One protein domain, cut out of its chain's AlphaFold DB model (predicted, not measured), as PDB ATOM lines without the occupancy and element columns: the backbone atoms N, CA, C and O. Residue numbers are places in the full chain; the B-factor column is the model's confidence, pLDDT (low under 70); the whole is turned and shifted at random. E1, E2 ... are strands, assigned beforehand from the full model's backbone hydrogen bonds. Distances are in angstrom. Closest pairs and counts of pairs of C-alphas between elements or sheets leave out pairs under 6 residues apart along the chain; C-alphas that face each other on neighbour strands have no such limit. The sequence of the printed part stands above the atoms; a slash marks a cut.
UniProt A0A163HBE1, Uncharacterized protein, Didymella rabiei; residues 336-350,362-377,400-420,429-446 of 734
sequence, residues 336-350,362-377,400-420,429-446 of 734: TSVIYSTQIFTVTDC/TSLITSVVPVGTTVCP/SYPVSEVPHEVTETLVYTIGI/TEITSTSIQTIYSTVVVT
ATOM      1  N   THR A 336       0.027 -32.377 -27.321       93.94
ATOM      2  CA  THR A 336       0.767 -32.643 -26.076       93.94
ATOM      3  C   THR A 336       1.804 -33.738 -26.312       93.94
ATOM      4  O   THR A 336       1.442 -34.893 -26.520       93.94
ATOM      5  N   SER A 337       3.087 -33.383 -26.253       91.00
ATOM      6  CA  SER A 337       4.214 -34.320 -26.351       91.00
ATOM      7  C   SER A 337       4.750 -34.662 -24.960       91.00
ATOM      8  O   SER A 337       5.046 -33.763 -24.168       91.00
ATOM      9  N   VAL A 338       4.903 -35.955 -24.660       93.00
ATOM     10  CA  VAL A 338       5.430 -36.444 -23.374       93.00
ATOM     11  C   VAL A 338       6.867 -36.924 -23.558       93.00
ATOM     12  O   VAL A 338       7.124 -37.856 -24.314       93.00
ATOM     13  N   ILE A 339       7.805 -36.301 -22.847       91.06
ATOM     14  CA  ILE A 339       9.215 -36.699 -22.844       91.06
ATOM     15  C   ILE A 339       9.413 -37.731 -21.734       91.06
ATOM     16  O   ILE A 339       9.160 -37.441 -20.563       91.06
ATOM     17  N   TYR A 340       9.898 -38.918 -22.092       91.25
ATOM     18  CA  TYR A 340      10.255 -39.982 -21.154       91.25
ATOM     19  C   TYR A 340      11.781 -40.110 -21.054       91.25
ATOM     20  O   TYR A 340      12.479 -40.034 -22.061       91.25
ATOM     21  N   SER A 341      12.296 -40.332 -19.844       89.94
ATOM     22  CA  SER A 341      13.660 -40.819 -19.618       89.94
ATOM     23  C   SER A 341      13.599 -42.311 -19.331       89.94
ATOM     24  O   SER A 341      12.800 -42.749 -18.498       89.94
ATOM     25  N   THR A 342      14.462 -43.074 -19.999       91.19
ATOM     26  CA  THR A 342      14.663 -44.496 -19.726       91.19
ATOM     27  C   THR A 342      16.031 -44.682 -19.082       91.19
ATOM     28  O   THR A 342      17.056 -44.314 -19.655       91.19
ATOM     29  N   GLN A 343      16.041 -45.262 -17.886       89.50
ATOM     30  CA  GLN A 343      17.244 -45.626 -17.144       89.50
ATOM     31  C   GLN A 343      17.304 -47.143 -17.024       89.50
ATOM     32  O   GLN A 343      16.327 -47.773 -16.621       89.50
ATOM     33  N   ILE A 344      18.443 -47.723 -17.386       91.31
ATOM     34  CA  ILE A 344      18.677 -49.164 -17.312       91.31
ATOM     35  C   ILE A 344      19.737 -49.399 -16.240       91.31
ATOM     36  O   ILE A 344      20.869 -48.942 -16.377       91.31
ATOM     37  N   PHE A 345      19.359 -50.092 -15.168       89.12
ATOM     38  CA  PHE A 345      20.268 -50.471 -14.089       89.12
ATOM     39  C   PHE A 345      20.633 -51.948 -14.238       89.12
ATOM     40  O   PHE A 345      19.771 -52.819 -14.094       89.12
ATOM     41  N   THR A 346      21.905 -52.232 -14.508       92.88
ATOM     42  CA  THR A 346      22.443 -53.598 -14.477       92.88
ATOM     43  C   THR A 346      22.850 -53.933 -13.046       92.88
ATOM     44  O   THR A 346      23.837 -53.403 -12.540       92.88
ATOM     45  N   VAL A 347      22.087 -54.798 -12.384       92.38
ATOM     46  CA  VAL A 347      22.416 -55.335 -11.057       92.38
ATOM     47  C   VAL A 347      23.174 -56.643 -11.243       92.38
ATOM     48  O   VAL A 347      22.685 -57.538 -11.928       92.38
ATOM     49  N   THR A 348      24.354 -56.759 -10.639       95.25
ATOM     50  CA  THR A 348      25.221 -57.940 -10.749       95.25
ATOM     51  C   THR A 348      25.369 -58.593  -9.376       95.25
ATOM     52  O   THR A 348      26.067 -58.063  -8.515       95.25
ATOM     53  N   ASP A 349      24.743 -59.751  -9.170       92.56
ATOM     54  CA  ASP A 349      24.615 -60.431  -7.865       92.56
ATOM     55  C   ASP A 349      25.883 -61.210  -7.428       92.56
ATOM     56  O   ASP A 349      25.824 -62.122  -6.598       92.56
ATOM     57  N   CYS A 350      27.049 -60.889  -7.992       92.31
ATOM     58  CA  CYS A 350      28.317 -61.549  -7.677       92.31
ATOM     59  C   CYS A 350      29.119 -60.783  -6.612       92.31
ATOM     60  O   CYS A 350      29.206 -59.557  -6.681       92.31
ATOM     61  N   THR A 362      23.336 -61.405 -13.721       93.19
ATOM     62  CA  THR A 362      23.101 -60.009 -14.113       93.19
ATOM     63  C   THR A 362      21.619 -59.803 -14.408       93.19
ATOM     64  O   THR A 362      21.074 -60.447 -15.305       93.19
ATOM     65  N   SER A 363      20.974 -58.902 -13.673       92.31
ATOM     66  CA  SER A 363      19.569 -58.522 -13.830       92.31
ATOM     67  C   SER A 363      19.466 -57.103 -14.388       92.31
ATOM     68  O   SER A 363      20.106 -56.186 -13.876       92.31
ATOM     69  N   LEU A 364      18.665 -56.910 -15.438       93.25
ATOM     70  CA  LEU A 364      18.424 -55.599 -16.046       93.25
ATOM     71  C   LEU A 364      17.110 -55.015 -15.523       93.25
ATOM     72  O   LEU A 364      16.029 -55.521 -15.825       93.25
ATOM     73  N   ILE A 365      17.204 -53.927 -14.757       94.56
ATOM     74  CA  ILE A 365      16.054 -53.187 -14.233       94.56
ATOM     75  C   ILE A 365      15.874 -51.917 -15.067       94.56
ATOM     76  O   ILE A 365      16.577 -50.925 -14.874       94.56
ATOM     77  N   THR A 366      14.915 -51.941 -15.992       95.25
ATOM     78  CA  THR A 366      14.540 -50.767 -16.791       95.25
ATOM     79  C   THR A 366      13.488 -49.939 -16.056       95.25
ATOM     80  O   THR A 366      12.378 -50.406 -15.812       95.25
ATOM     81  N   SER A 367      13.823 -48.690 -15.740       92.88
ATOM     82  CA  SER A 367      12.913 -47.688 -15.185       92.88
ATOM     83  C   SER A 367      12.588 -46.641 -16.248       92.88
ATOM     84  O   SER A 367      13.497 -46.065 -16.846       92.88
ATOM     85  N   VAL A 368      11.300 -46.383 -16.484       93.56
ATOM     86  CA  VAL A 368      10.828 -45.343 -17.411       93.56
ATOM     87  C   VAL A 368      10.082 -44.284 -16.610       93.56
ATOM     88  O   VAL A 368       9.099 -44.590 -15.936       93.56
ATOM     89  N   VAL A 369      10.545 -43.036 -16.682       93.25
ATOM     90  CA  VAL A 369      10.007 -41.910 -15.908       93.25
ATOM     91  C   VAL A 369       9.634 -40.767 -16.859       93.25
ATOM     92  O   VAL A 369      10.486 -40.337 -17.640       93.25
ATOM     93  N   PRO A 370       8.395 -40.237 -16.826       91.44
ATOM     94  CA  PRO A 370       8.049 -39.039 -17.585       91.44
ATOM     95  C   PRO A 370       8.795 -37.827 -17.004       91.44
ATOM     96  O   PRO A 370       8.617 -37.473 -15.840       91.44
ATOM     97  N   VAL A 371       9.634 -37.196 -17.822       92.94
ATOM     98  CA  VAL A 371      10.443 -36.016 -17.468       92.94
ATOM     99  C   VAL A 371       9.617 -34.736 -17.561       92.94
ATOM    100  O   VAL A 371       9.801 -33.813 -16.769       92.94
ATOM    101  N   GLY A 372       8.694 -34.671 -18.520       93.69
ATOM    102  CA  GLY A 372       7.819 -33.522 -18.692       93.69
ATOM    103  C   GLY A 372       6.852 -33.676 -19.858       93.69
ATOM    104  O   GLY A 372       7.023 -34.521 -20.735       93.69
ATOM    105  N   THR A 373       5.833 -32.825 -19.862       94.69
ATOM    106  CA  THR A 373       4.844 -32.704 -20.936       94.69
ATOM    107  C   THR A 373       4.946 -31.306 -21.533       94.69
ATOM    108  O   THR A 373       4.736 -30.329 -20.812       94.69
ATOM    109  N   THR A 374       5.246 -31.195 -22.824       92.81
ATOM    110  CA  THR A 374       5.173 -29.920 -23.551       92.81
ATOM    111  C   THR A 374       3.909 -29.886 -24.401       92.81
ATOM    112  O   THR A 374       3.527 -30.898 -24.988       92.81
ATOM    113  N   VAL A 375       3.248 -28.733 -24.453       92.00
ATOM    114  CA  VAL A 375       2.069 -28.506 -25.294       92.00
ATOM    115  C   VAL A 375       2.496 -27.563 -26.408       92.00
ATOM    116  O   VAL A 375       2.711 -26.379 -26.163       92.00
ATOM    117  N   CYS A 376       2.660 -28.103 -27.611       89.62
ATOM    118  CA  CYS A 376       3.077 -27.345 -28.785       89.62
ATOM    119  C   CYS A 376       1.857 -27.076 -29.680       89.62
ATOM    120  O   CYS A 376       1.061 -27.995 -29.892       89.62
ATOM    121  N   PRO A 377       1.694 -25.864 -30.235       88.56
ATOM    122  CA  PRO A 377       0.784 -25.637 -31.354       88.56
ATOM    123  C   PRO A 377       1.097 -26.587 -32.520       88.56
ATOM    124  O   PRO A 377       2.264 -26.869 -32.800       88.56
ATOM    125  N   SER A 400      10.307 -40.986 -33.840       48.41
ATOM    126  CA  SER A 400      11.450 -41.143 -32.938       48.41
ATOM    127  C   SER A 400      12.711 -40.580 -33.589       48.41
ATOM    128  O   SER A 400      13.076 -40.982 -34.695       48.41
ATOM    129  N   TYR A 401      13.389 -39.686 -32.880       57.38
ATOM    130  CA  TYR A 401      14.674 -39.113 -33.283       57.38
ATOM    131  C   TYR A 401      15.844 -39.991 -32.798       57.38
ATOM    132  O   TYR A 401      15.656 -40.770 -31.858       57.38
ATOM    133  N   PRO A 402      17.036 -39.920 -33.428       37.88
ATOM    134  CA  PRO A 402      18.179 -40.741 -33.035       37.88
ATOM    135  C   PRO A 402      18.570 -40.496 -31.575       37.88
ATOM    136  O   PRO A 402      18.696 -39.357 -31.126       37.88
ATOM    137  N   VAL A 403      18.766 -41.595 -30.852       56.00
ATOM    138  CA  VAL A 403      19.151 -41.602 -29.442       56.00
ATOM    139  C   VAL A 403      20.590 -41.111 -29.297       56.00
ATOM    140  O   VAL A 403      21.489 -41.594 -29.981       56.00
ATOM    141  N   SER A 404      20.810 -40.177 -28.373       53.03
ATOM    142  CA  SER A 404      22.147 -39.875 -27.862       53.03
ATOM    143  C   SER A 404      22.415 -40.775 -26.659       53.03
ATOM    144  O   SER A 404      21.647 -40.758 -25.696       53.03
ATOM    145  N   GLU A 405      23.477 -41.573 -26.732       60.75
ATOM    146  CA  GLU A 405      23.938 -42.421 -25.634       60.75
ATOM    147  C   GLU A 405      25.090 -41.725 -24.907       60.75
ATOM    148  O   GLU A 405      26.165 -41.529 -25.476       60.75
ATOM    149  N   VAL A 406      24.875 -41.365 -23.639       68.19
ATOM    150  CA  VAL A 406      25.943 -40.891 -22.749       68.19
ATOM    151  C   VAL A 406      26.049 -41.863 -21.568       68.19
ATOM    152  O   VAL A 406      25.137 -41.908 -20.732       68.19
ATOM    153  N   PRO A 407      27.118 -42.678 -21.494       62.88
ATOM    154  CA  PRO A 407      27.378 -43.526 -20.341       62.88
ATOM    155  C   PRO A 407      27.965 -42.689 -19.199       62.88
ATOM    156  O   PRO A 407      29.034 -42.095 -19.333       62.88
ATOM    157  N   HIS A 408      27.281 -42.668 -18.058       69.62
ATOM    158  CA  HIS A 408      27.780 -42.078 -16.820       69.62
ATOM    159  C   HIS A 408      28.175 -43.185 -15.841       69.62
ATOM    160  O   HIS A 408      27.317 -43.856 -15.269       69.62
ATOM    161  N   GLU A 409      29.474 -43.382 -15.629       73.75
ATOM    162  CA  GLU A 409      29.966 -44.268 -14.576       73.75
ATOM    163  C   GLU A 409      29.938 -43.548 -13.221       73.75
ATOM    164  O   GLU A 409      30.520 -42.475 -13.065       73.75
ATOM    165  N   VAL A 410      29.257 -44.141 -12.236       75.75
ATOM    166  CA  VAL A 410      29.244 -43.668 -10.845       75.75
ATOM    167  C   VAL A 410      29.787 -44.783  -9.960       75.75
ATOM    168  O   VAL A 410      29.112 -45.790  -9.766       75.75
ATOM    169  N   THR A 411      30.997 -44.615  -9.429       68.12
ATOM    170  CA  THR A 411      31.618 -45.569  -8.498       68.12
ATOM    171  C   THR A 411      31.553 -45.019  -7.073       68.12
ATOM    172  O   THR A 411      32.196 -44.023  -6.754       68.12
ATOM    173  N   GLU A 412      30.752 -45.668  -6.224       82.38
ATOM    174  CA  GLU A 412      30.525 -45.317  -4.816       82.38
ATOM    175  C   GLU A 412      31.240 -46.335  -3.911       82.38
ATOM    176  O   GLU A 412      30.897 -47.518  -3.916       82.38
ATOM    177  N   THR A 413      32.233 -45.903  -3.127       69.69
ATOM    178  CA  THR A 413      32.951 -46.779  -2.180       69.69
ATOM    179  C   THR A 413      32.442 -46.565  -0.760       69.69
ATOM    180  O   THR A 413      32.727 -45.546  -0.131       69.69
ATOM    181  N   LEU A 414      31.708 -47.545  -0.232       76.38
ATOM    182  CA  LEU A 414      31.160 -47.524   1.123       76.38
ATOM    183  C   LEU A 414      32.057 -48.337   2.067       76.38
ATOM    184  O   LEU A 414      32.079 -49.567   2.022       76.38
ATOM    185  N   VAL A 415      32.805 -47.647   2.930       76.56
ATOM    186  CA  VAL A 415      33.684 -48.274   3.929       76.56
ATOM    187  C   VAL A 415      32.911 -48.528   5.223       76.56
ATOM    188  O   VAL A 415      32.508 -47.592   5.913       76.56
ATOM    189  N   TYR A 416      32.725 -49.800   5.572       75.69
ATOM    190  CA  TYR A 416      32.052 -50.228   6.798       75.69
ATOM    191  C   TYR A 416      33.061 -50.783   7.805       75.69
ATOM    192  O   TYR A 416      33.699 -51.804   7.548       75.69
ATOM    193  N   THR A 417      33.161 -50.159   8.979       77.88
ATOM    194  CA  THR A 417      33.959 -50.674  10.102       77.88
ATOM    195  C   THR A 417      33.074 -51.502  11.030       77.88
ATOM    196  O   THR A 417      32.244 -50.953  11.757       77.88
ATOM    197  N   ILE A 418      33.256 -52.820  11.039       82.12
ATOM    198  CA  ILE A 418      32.505 -53.740  11.897       82.12
ATOM    199  C   ILE A 418      33.314 -53.994  13.179       82.12
ATOM    200  O   ILE A 418      34.229 -54.816  13.216       82.12
ATOM    201  N   GLY A 419      32.984 -53.258  14.244       69.88
ATOM    202  CA  GLY A 419      33.560 -53.440  15.581       69.88
ATOM    203  C   GLY A 419      32.759 -54.433  16.426       69.88
ATOM    204  O   GLY A 419      31.802 -54.041  17.092       69.88
ATOM    205  N   ILE A 420      33.150 -55.710  16.429       64.81
ATOM    206  CA  ILE A 420      32.506 -56.766  17.234       64.81
ATOM    207  C   ILE A 420      33.028 -56.813  18.681       64.81
ATOM    208  O   ILE A 420      33.720 -57.741  19.091       64.81
ATOM    209  N   THR A 429      35.670 -53.306   6.149       76.69
ATOM    210  CA  THR A 429      35.256 -53.867   4.856       76.69
ATOM    211  C   THR A 429      34.856 -52.741   3.914       76.69
ATOM    212  O   THR A 429      33.884 -52.033   4.171       76.69
ATOM    213  N   GLU A 430      35.592 -52.586   2.817       76.25
ATOM    214  CA  GLU A 430      35.244 -51.663   1.736       76.25
ATOM    215  C   GLU A 430      34.288 -52.349   0.754       76.25
ATOM    216  O   GLU A 430      34.566 -53.444   0.262       76.25
ATOM    217  N   ILE A 431      33.150 -51.713   0.474       70.31
ATOM    218  CA  ILE A 431      32.170 -52.166  -0.515       70.31
ATOM    219  C   ILE A 431      32.133 -51.136  -1.644       70.31
ATOM    220  O   ILE A 431      31.436 -50.126  -1.563       70.31
ATOM    221  N   THR A 432      32.900 -51.396  -2.701       66.62
ATOM    222  CA  THR A 432      32.886 -50.593  -3.931       66.62
ATOM    223  C   THR A 432      31.703 -50.998  -4.806       66.62
ATOM    224  O   THR A 432      31.607 -52.149  -5.234       66.62
ATOM    225  N   SER A 433      30.810 -50.053  -5.094       67.50
ATOM    226  CA  SER A 433      29.660 -50.225  -5.980       67.50
ATOM    227  C   SER A 433      29.827 -49.367  -7.235       67.50
ATOM    228  O   SER A 433      29.611 -48.157  -7.215       67.50
ATOM    229  N   THR A 434      30.220 -49.997  -8.344       66.69
ATOM    230  CA  THR A 434      30.293 -49.344  -9.659       66.69
ATOM    231  C   THR A 434      28.948 -49.459 -10.374       66.69
ATOM    232  O   THR A 434      28.514 -50.541 -10.768       66.69
ATOM    233  N   SER A 435      28.283 -48.320 -10.540       64.62
ATOM    234  CA  SER A 435      26.956 -48.153 -11.127       64.62
ATOM    235  C   SER A 435      27.072 -47.410 -12.461       64.62
ATOM    236  O   SER A 435      26.920 -46.187 -12.507       64.62
ATOM    237  N   ILE A 436      27.291 -48.140 -13.558       67.81
ATOM    238  CA  ILE A 436      27.221 -47.575 -14.914       67.81
ATOM    239  C   ILE A 436      25.756 -47.241 -15.238       67.81
ATOM    240  O   ILE A 436      24.900 -48.124 -15.259       67.81
ATOM    241  N   GLN A 437      25.474 -45.964 -15.485       59.69
ATOM    242  CA  GLN A 437      24.167 -45.443 -15.882       59.69
ATOM    243  C   GLN A 437      24.242 -44.922 -17.319       59.69
ATOM    244  O   GLN A 437      24.660 -43.788 -17.555       59.69
ATOM    245  N   THR A 438      23.816 -45.723 -18.296       60.09
ATOM    246  CA  THR A 438      23.603 -45.213 -19.659       60.09
ATOM    247  C   THR A 438      22.262 -44.492 -19.708       60.09
ATOM    248  O   THR A 438      21.210 -45.106 -19.512       60.09
ATOM    249  N   ILE A 439      22.293 -43.177 -19.933       56.59
ATOM    250  CA  ILE A 439      21.076 -42.364 -20.022       56.59
ATOM    251  C   ILE A 439      20.569 -42.409 -21.463       56.59
ATOM    252  O   ILE A 439      21.159 -41.803 -22.355       56.59
ATOM    253  N   TYR A 440      19.452 -43.102 -21.680       56.28
ATOM    254  CA  TYR A 440      18.794 -43.180 -22.983       56.28
ATOM    255  C   TYR A 440      17.734 -42.079 -23.102       56.28
ATOM    256  O   TYR A 440      16.677 -42.132 -22.461       56.28
ATOM    257  N   SER A 441      18.022 -41.068 -23.926       48.16
ATOM    258  CA  SER A 441      17.090 -39.980 -24.241       48.16
ATOM    259  C   SER A 441      16.363 -40.258 -25.559       48.16
ATOM    260  O   SER A 441      16.883 -39.974 -26.639       48.16
ATOM    261  N   THR A 442      15.154 -40.818 -25.468       49.94
ATOM    262  CA  THR A 442      14.293 -41.093 -26.629       49.94
ATOM    263  C   THR A 442      13.103 -40.139 -26.626       49.94
ATOM    264  O   THR A 442      12.145 -40.322 -25.875       49.94
ATOM    265  N   VAL A 443      13.134 -39.124 -27.493       49.09
ATOM    266  CA  VAL A 443      11.987 -38.226 -27.688       49.09
ATOM    267  C   VAL A 443      10.942 -38.937 -28.548       49.09
ATOM    268  O   VAL A 443      11.142 -39.125 -29.748       49.09
ATOM    269  N   VAL A 444       9.834 -39.334 -27.919       53.47
ATOM    270  CA  VAL A 444       8.679 -39.966 -28.571       53.47
ATOM    271  C   VAL A 444       7.602 -38.908 -28.799       53.47
ATOM    272  O   VAL A 444       6.982 -38.430 -27.849       53.47
ATOM    273  N   VAL A 445       7.369 -38.533 -30.059       53.19
ATOM    274  CA  VAL A 445       6.307 -37.577 -30.412       53.19
ATOM    275  C   VAL A 445       5.044 -38.347 -30.795       53.19
ATOM    276  O   VAL A 445       4.909 -38.824 -31.922       53.19
ATOM    277  N   THR A 446       4.114 -38.464 -29.845       50.97
ATOM    278  CA  THR A 446       2.792 -39.069 -30.057       50.97
ATOM    279  C   THR A 446       1.796 -37.999 -30.497       50.97
ATOM    280  O   THR A 446       1.280 -37.245 -29.669       50.97
TER     281      THR A 446
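What this domain is: This is residues 336 to 350, 362 to 377, 400 to 420 and 429 to 446 of the 734 residues of an uncharacterized protein of Didymella rabiei (UniProt A0A163HBE1). Picture a long, thin, twisted sheet made of two two-stranded ribbons, E1 with E2 and E3 with E4, which are joined along a short stretch of E1 and E4 and splay apart from there toward Thr 348 and Thr 429. The short strand E5 carries the line of E4 on past the join, beside the beginning of E1. The printed part has 70 residues, with no named helix and five named strands, E1 to E5 in that order along the chain; the class is all strand. The sheet's order is E2, E1, E4, E3, all antiparallel. The whole is extended, with a radius of gyration of the C-alphas of 17.6 A, and spans 65 by 20 by 18 A, a rod.

How they stand to each other: Begin with E1, residues 336 to 348, an inner strand, and set beside it E2, residues 362 to 377, an edge strand. They are antiparallel, at 167 degrees between directions, and N 343 and O 367 are 2.9 A apart, within hydrogen-bond range. Next look at E4, residues 429 to 442, the other inner strand, antiparallel to E1 at 150 degrees. Their C-alphas 342 and 440 face each other at 5.4 A, and N 342 and O 440 are within hydrogen-bond range at 3.4 A. Beyond E4 is the edge strand E3, residues 404 to 418, antiparallel to it at 161 degrees, with N 412 and O 433 within hydrogen-bond range at 2.9 A. E1 and E3 are apart, and so are E2 and E4. A tight link of one residue leads from E4 to E5, residues 444 to 446; E4 runs on into E5 at 43 degrees. E5 pairs with no named strand, but its closest C-alpha to E1 is that of Val 445, 5.6 A from that of Ser 337.

Where its parts are: Find C-alpha 336 at (0.767, -32.643, -26.076); from there E1 runs 38.4 A to C-alpha 348. E2 starts at C-alpha 362, at (23.101, -60.009, -14.113), and runs 44.5 A to C-alpha 377. E3 measures 43.4 A and E4 39.9 A from first to last C-alpha. E5 ends at C-alpha 446, at (2.792, -39.069, -30.057).

The domain as a whole: The C-alphas of Pro 377 and Ile 420 are the two farthest apart, at 65.8 A. Residues 351 to 361, 378 to 399 and 421 to 428 are not printed; the C-alpha gaps across these cuts are 8.4 A, 18.9 A and 13.0 A. The mean pLDDT of the printed part is 76.6, and 28 residues are under 70, among them 400 to 408 and 432 to 446.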